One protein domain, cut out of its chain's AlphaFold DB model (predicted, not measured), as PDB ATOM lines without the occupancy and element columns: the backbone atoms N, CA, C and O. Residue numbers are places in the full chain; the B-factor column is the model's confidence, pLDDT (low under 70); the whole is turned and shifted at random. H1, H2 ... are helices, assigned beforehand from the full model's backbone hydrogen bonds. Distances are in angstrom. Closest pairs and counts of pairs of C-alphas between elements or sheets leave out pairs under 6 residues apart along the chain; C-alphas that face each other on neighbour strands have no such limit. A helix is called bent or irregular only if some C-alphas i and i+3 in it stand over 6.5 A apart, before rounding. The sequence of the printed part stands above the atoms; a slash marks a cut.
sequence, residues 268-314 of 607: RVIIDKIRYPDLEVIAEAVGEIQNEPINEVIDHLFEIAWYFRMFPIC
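This is residues 268 to 314 of the 607 residues of an uncharacterized protein of Tritrichomonas foetus (UniProt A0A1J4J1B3). Two helices of equal residue count, H1 and H2, make a wide V, joined at its corner by the tight link of residues 291 to 293. The stretches before H1 and after H2, residues 268 to 275 and 309 to 314, lie at the open end of the V. The printed part has 47 residues with two named helices, H1 then H2 along the chain, and no named strand; the class is all helix. The whole is compact, with a radius of gyration of the C-alphas of 10.1 A, and elongated, spanning 28 by 16 by 16 A.

The printed part begins at Arg 268, with its C-alpha at (-13.791, 25.782, -20.246). H1 holds residues 276 to 290 and measures 20.3 A from first to last C-alpha; C-alpha 276 is at (-2.272, 18.065, -24.495). H2 holds residues 294 to 308 and measures 21.4 A; its last C-alpha, of Phe 308, is at (-17.506, 22.694, -25.965).

H1 and H2 touch, with 13 pairs of C-alphas within 8 A. Their closest C-alphas, those of Gly 287 and Ile 294, are 5.4 A apart. The two run opposite ways at a steep tilt of 65 degrees, with their centres 10.5 A apart. In H1 every O i to N i+4 pair is within hydrogen-bond range, and in H2 9 of 11 are. Neither helix is bent or irregular.

The two C-alphas farthest apart, those of Asn 291 and Met 310, are 28.7 A apart. The C-alphas of Arg 268 and Cys 314, the first and last printed, are 14.7 A apart. The printed part has no cut, and its one link between named elements is tight. The mean pLDDT of the printed part is 91.8, and no printed residue is under 70.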
ATOM      1  N   ARG A 268     -12.737  25.501 -19.262       88.62
ATOM      2  CA  ARG A 268     -13.791  25.782 -20.246       88.62
ATOM      3  C   ARG A 268     -13.505  27.037 -21.076       88.62
ATOM      4  O   ARG A 268     -13.732  27.020 -22.282       88.62
ATOM      5  N   VAL A 269     -13.027  28.117 -20.457       88.06
ATOM      6  CA  VAL A 269     -12.734  29.390 -21.146       88.06
ATOM      7  C   VAL A 269     -11.512  29.272 -22.064       88.06
ATOM      8  O   VAL A 269     -11.471  29.891 -23.128       88.06
ATOM      9  N   ILE A 270     -10.515  28.472 -21.681       91.81
ATOM     10  CA  ILE A 270      -9.237  28.366 -22.403       91.81
ATOM     11  C   ILE A 270      -9.141  27.149 -23.325       91.81
ATOM     12  O   ILE A 270      -8.121  26.977 -23.991       91.81
ATOM     13  N   ILE A 271     -10.186  26.323 -23.403       90.25
ATOM     14  CA  ILE A 271     -10.172  25.019 -24.079       90.25
ATOM     15  C   ILE A 271      -9.719  25.069 -25.542       90.25
ATOM     16  O   ILE A 271      -9.157  24.114 -26.073       90.25
ATOM     17  N   ASP A 272      -9.935  26.210 -26.194       87.12
ATOM     18  CA  ASP A 272      -9.552  26.419 -27.583       87.12
ATOM     19  C   ASP A 272      -8.063  26.686 -27.800       87.12
ATOM     20  O   ASP A 272      -7.597  26.605 -28.941       87.12
ATOM     21  N   LYS A 273      -7.351  27.027 -26.724       91.44
ATOM     22  CA  LYS A 273      -5.961  27.494 -26.719       91.44
ATOM     23  C   LYS A 273      -4.993  26.477 -26.116       91.44
ATOM     24  O   LYS A 273      -3.794  26.585 -26.359       91.44
ATOM     25  N   ILE A 274      -5.497  25.535 -25.325       93.69
ATOM     26  CA  ILE A 274      -4.675  24.533 -24.645       93.69
ATOM     27  C   ILE A 274      -4.282  23.389 -25.578       93.69
ATOM     28  O   ILE A 274      -5.015  23.022 -26.501       93.69
ATOM     29  N   ARG A 275      -3.121  22.801 -25.298       94.75
ATOM     30  CA  ARG A 275      -2.623  21.576 -25.927       94.75
ATOM     31  C   ARG A 275      -2.561  20.453 -24.900       94.75
ATOM     32  O   ARG A 275      -2.751  20.675 -23.709       94.75
ATOM     33  N   TYR A 276      -2.289  19.239 -25.366       95.62
ATOM     34  CA  TYR A 276      -2.272  18.065 -24.495       95.62
ATOM     35  C   TYR A 276      -1.346  18.192 -23.266       95.62
ATOM     36  O   TYR A 276      -1.812  17.886 -22.177       95.62
ATOM     37  N   PRO A 277      -0.118  18.745 -23.356       95.81
ATOM     38  CA  PRO A 277       0.698  18.946 -22.156       95.81
ATOM     39  C   PRO A 277       0.050  19.876 -21.120       95.81
ATOM     40  O   PRO A 277       0.220  19.680 -19.923       95.81
ATOM     41  N   ASP A 278      -0.714  20.879 -21.566       95.56
ATOM     42  CA  ASP A 278      -1.453  21.762 -20.658       95.56
ATOM     43  C   ASP A 278      -2.611  20.996 -19.990       95.56
ATOM     44  O   ASP A 278      -2.886  21.197 -18.810       95.56
ATOM     45  N   LEU A 279      -3.261  20.082 -20.727       95.81
ATOM     46  CA  LEU A 279      -4.287  19.180 -20.198       95.81
ATOM     47  C   LEU A 279      -3.727  18.263 -19.105       95.81
ATOM     48  O   LEU A 279      -4.379  18.104 -18.080       95.81
ATOM     49  N   GLU A 280      -2.540  17.685 -19.303       95.69
ATOM     50  CA  GLU A 280      -1.894  16.811 -18.314       95.69
ATOM     51  C   GLU A 280      -1.605  17.551 -17.007       95.69
ATOM     52  O   GLU A 280      -1.896  17.026 -15.938       95.69
ATOM     53  N   VAL A 281      -1.121  18.795 -17.081       96.50
ATOM     54  CA  VAL A 281      -0.888  19.626 -15.886       96.50
ATOM     55  C   VAL A 281      -2.196  19.919 -15.147       96.50
ATOM     56  O   VAL A 281      -2.242  19.890 -13.917       96.50
ATOM     57  N   ILE A 282      -3.280  20.188 -15.882       95.38
ATOM     58  CA  ILE A 282      -4.608  20.378 -15.283       95.38
ATOM     59  C   ILE A 282      -5.095  19.071 -14.650       95.38
ATOM     60  O   ILE A 282      -5.622  19.095 -13.541       95.38
ATOM     61  N   ALA A 283      -4.904  17.936 -15.323       96.25
ATOM     62  CA  ALA A 283      -5.306  16.629 -14.824       96.25
ATOM     63  C   ALA A 283      -4.538  16.224 -13.560       96.25
ATOM     64  O   ALA A 283      -5.149  15.701 -12.636       96.25
ATOM     65  N   GLU A 284      -3.236  16.509 -13.490       96.81
ATOM     66  CA  GLU A 284      -2.408  16.305 -12.297       96.81
ATOM     67  C   GLU A 284      -2.945  17.137 -11.125       96.81
ATOM     68  O   GLU A 284      -3.272  16.586 -10.075       96.81
ATOM     69  N   ALA A 285      -3.169  18.440 -11.332       96.31
ATOM     70  CA  ALA A 285      -3.699  19.322 -10.293       96.31
ATOM     71  C   ALA A 285      -5.104  18.912  -9.814       96.31
ATOM     72  O   ALA A 285      -5.407  18.975  -8.621       96.31
ATOM     73  N   VAL A 286      -5.984  18.499 -10.729       93.69
ATOM     74  CA  VAL A 286      -7.336  18.055 -10.370       93.69
ATOM     75  C   VAL A 286      -7.311  16.680  -9.701       93.69
ATOM     76  O   VAL A 286      -8.004  16.492  -8.702       93.69
ATOM     77  N   GLY A 287      -6.484  15.755 -10.194       95.31
ATOM     78  CA  GLY A 287      -6.283  14.426  -9.619       95.31
ATOM     79  C   GLY A 287      -5.740  14.484  -8.196       95.31
ATOM     80  O   GLY A 287      -6.257  13.787  -7.329       95.31
ATOM     81  N   GLU A 288      -4.798  15.389  -7.909       95.50
ATOM     82  CA  GLU A 288      -4.312  15.647  -6.547       95.50
ATOM     83  C   GLU A 288      -5.430  16.133  -5.610       95.50
ATOM     84  O   GLU A 288      -5.530  15.679  -4.471       95.50
ATOM     85  N   ILE A 289      -6.297  17.041  -6.075       92.94
ATOM     86  CA  ILE A 289      -7.390  17.592  -5.257       92.94
ATOM     87  C   ILE A 289      -8.498  16.557  -5.019       92.94
ATOM     88  O   ILE A 289      -9.074  16.516  -3.933       92.94
ATOM     89  N   GLN A 290      -8.828  15.762  -6.038       90.56
ATOM     90  CA  GLN A 290      -9.903  14.763  -5.987       90.56
ATOM     91  C   GLN A 290      -9.431  13.394  -5.485       90.56
ATOM     92  O   GLN A 290     -10.269  12.530  -5.238       90.56
ATOM     93  N   ASN A 291      -8.120  13.204  -5.306       94.06
ATOM     94  CA  ASN A 291      -7.490  11.920  -5.014       94.06
ATOM     95  C   ASN A 291      -7.845  10.843  -6.062       94.06
ATOM     96  O   ASN A 291      -8.213   9.720  -5.717       94.06
ATOM     97  N   GLU A 292      -7.757  11.209  -7.345       91.69
ATOM     98  CA  GLU A 292      -8.046  10.334  -8.488       91.69
ATOM     99  C   GLU A 292      -6.796  10.023  -9.319       91.69
ATOM    100  O   GLU A 292      -5.906  10.873  -9.441       91.69
ATOM    101  N   PRO A 293      -6.735   8.844  -9.964       95.25
ATOM    102  CA  PRO A 293      -5.724   8.559 -10.970       95.25
ATOM    103  C   PRO A 293      -5.764   9.577 -12.117       95.25
ATOM    104  O   PRO A 293      -6.808   9.815 -12.720       95.25
ATOM    105  N   ILE A 294      -4.600  10.118 -12.489       94.31
ATOM    106  CA  ILE A 294      -4.469  11.143 -13.542       94.31
ATOM    107  C   ILE A 294      -5.125  10.698 -14.861       94.31
ATOM    108  O   ILE A 294      -5.782  11.497 -15.520       94.31
ATOM    109  N   ASN A 295      -5.004   9.418 -15.228       91.88
ATOM    110  CA  ASN A 295      -5.596   8.886 -16.459       91.88
ATOM    111  C   ASN A 295      -7.133   8.966 -16.468       91.88
ATOM    112  O   ASN A 295      -7.709   9.281 -17.506       91.88
ATOM    113  N   GLU A 296      -7.786   8.732 -15.325       92.50
ATOM    114  CA  GLU A 296      -9.247   8.852 -15.197       92.50
ATOM    115  C   GLU A 296      -9.677  10.319 -15.313       92.50
ATOM    116  O   GLU A 296     -10.635  10.647 -16.011       92.50
ATOM    117  N   VAL A 297      -8.909  11.231 -14.711       94.25
ATOM    118  CA  VAL A 297      -9.145  12.674 -14.845       94.25
ATOM    119  C   VAL A 297      -8.972  13.128 -16.297       94.25
ATOM    120  O   VAL A 297      -9.792  13.895 -16.794       94.25
ATOM    121  N   ILE A 298      -7.952  12.645 -17.015       95.19
ATOM    122  CA  ILE A 298      -7.754  12.946 -18.443       95.19
ATOM    123  C   ILE A 298      -8.954  12.476 -19.275       95.19
ATOM    124  O   ILE A 298      -9.424  13.229 -20.133       95.19
ATOM    125  N   ASP A 299      -9.464  11.268 -19.019       91.50
ATOM    126  CA  ASP A 299     -10.667  10.746 -19.678       91.50
ATOM    127  C   ASP A 299     -11.858  11.696 -19.470       91.50
ATOM    128  O   ASP A 299     -12.460  12.158 -20.447       91.50
ATOM    129  N   HIS A 300     -12.125  12.090 -18.220       90.62
ATOM    130  CA  HIS A 300     -13.180  13.050 -17.894       90.62
ATOM    131  C   HIS A 300     -12.960  14.413 -18.559       90.62
ATOM    132  O   HIS A 300     -13.898  14.994 -19.105       90.62
ATOM    133  N   LEU A 301     -11.732  14.940 -18.564       92.94
ATOM    134  CA  LEU A 301     -11.435  16.234 -19.176       92.94
ATOM    135  C   LEU A 301     -11.653  16.209 -20.691       92.94
ATOM    136  O   LEU A 301     -12.182  17.181 -21.232       92.94
ATOM    137  N   PHE A 302     -11.311  15.116 -21.385       93.12
ATOM    138  CA  PHE A 302     -11.660  14.965 -22.797       93.12
ATOM    139  C   PHE A 302     -13.175  14.920 -22.991       93.12
ATOM    140  O   PHE A 302     -13.689  15.638 -23.849       93.12
ATOM    141  N   GLU A 303     -13.906  14.129 -22.206       87.12
ATOM    142  CA  GLU A 303     -15.370  14.078 -22.285       87.12
ATOM    143  C   GLU A 303     -16.011  15.452 -22.085       87.12
ATOM    144  O   GLU A 303     -16.821  15.879 -22.914       87.12
ATOM    145  N   ILE A 304     -15.584  16.181 -21.052       84.50
ATOM    146  CA  ILE A 304     -16.012  17.554 -20.773       84.50
ATOM    147  C   ILE A 304     -15.673  18.463 -21.960       84.50
ATOM    148  O   ILE A 304     -16.501  19.253 -22.416       84.50
ATOM    149  N   ALA A 305     -14.467  18.336 -22.510       88.38
ATOM    150  CA  ALA A 305     -14.016  19.182 -23.599       88.38
ATOM    151  C   ALA A 305     -14.833  19.011 -24.884       88.38
ATOM    152  O   ALA A 305     -15.093  19.982 -25.604       88.38
ATOM    153  N   TRP A 306     -15.297  17.790 -25.139       86.00
ATOM    154  CA  TRP A 306     -16.146  17.467 -26.277       86.00
ATOM    155  C   TRP A 306     -17.521  18.145 -26.244       86.00
ATOM    156  O   TRP A 306     -18.121  18.321 -27.309       86.00
ATOM    157  N   TYR A 307     -18.011  18.581 -25.076       80.12
ATOM    158  CA  TYR A 307     -19.227  19.402 -24.993       80.12
ATOM    159  C   TYR A 307     -19.029  20.798 -25.588       80.12
ATOM    160  O   TYR A 307     -19.977  21.384 -26.113       80.12
ATOM    161  N   PHE A 308     -17.807  21.329 -25.534       79.94
ATOM    162  CA  PHE A 308     -17.506  22.694 -25.965       79.94
ATOM    163  C   PHE A 308     -16.950  22.748 -27.385       79.94
ATOM    164  O   PHE A 308     -17.280  23.658 -28.147       79.94
ATOM    165  N   ARG A 309     -16.133  21.761 -27.768       83.25
ATOM    166  CA  ARG A 309     -15.468  21.737 -29.071       83.25
ATOM    167  C   ARG A 309     -15.373  20.331 -29.642       83.25
ATOM    168  O   ARG A 309     -14.982  19.384 -28.976       83.25
ATOM    169  N   MET A 310     -15.662  20.226 -30.937       82.56
ATOM    170  CA  MET A 310     -15.408  19.016 -31.717       82.56
ATOM    171  C   MET A 310     -13.900  18.874 -31.944       82.56
ATOM    172  O   MET A 310     -13.289  19.807 -32.467       82.56
ATOM    173  N   PHE A 311     -13.325  17.726 -31.577       89.94
ATOM    174  CA  PHE A 311     -11.872  17.496 -31.582       89.94
ATOM    175  C   PHE A 311     -11.113  18.528 -30.715       89.94
ATOM    176  O   PHE A 311     -10.357  19.356 -31.239       89.94
ATOM    177  N   PRO A 312     -11.378  18.550 -29.395       92.50
ATOM    178  CA  PRO A 312     -10.774  19.511 -28.475       92.50
ATOM    179  C   PRO A 312      -9.279  19.241 -28.266       92.50
ATOM    180  O   PRO A 312      -8.800  18.154 -28.556       92.50
ATOM    181  N   ILE A 313      -8.529  20.220 -27.742       94.12
ATOM    182  CA  ILE A 313      -7.114  20.032 -27.336       94.12
ATOM    183  C   ILE A 313      -6.213  19.591 -28.519       94.12
ATOM    184  O   ILE A 313      -5.122  19.052 -28.361       94.12
ATOM    185  N   CYS A 314      -6.670  19.845 -29.746       93.25
ATOM    186  CA  CYS A 314      -5.972  19.551 -30.989       93.25
ATOM    187  C   CYS A 314      -6.030  20.773 -31.903       93.25
ATOM    188  O   CYS A 314      -7.063  21.448 -31.994       93.25
TER     189      CYS A 314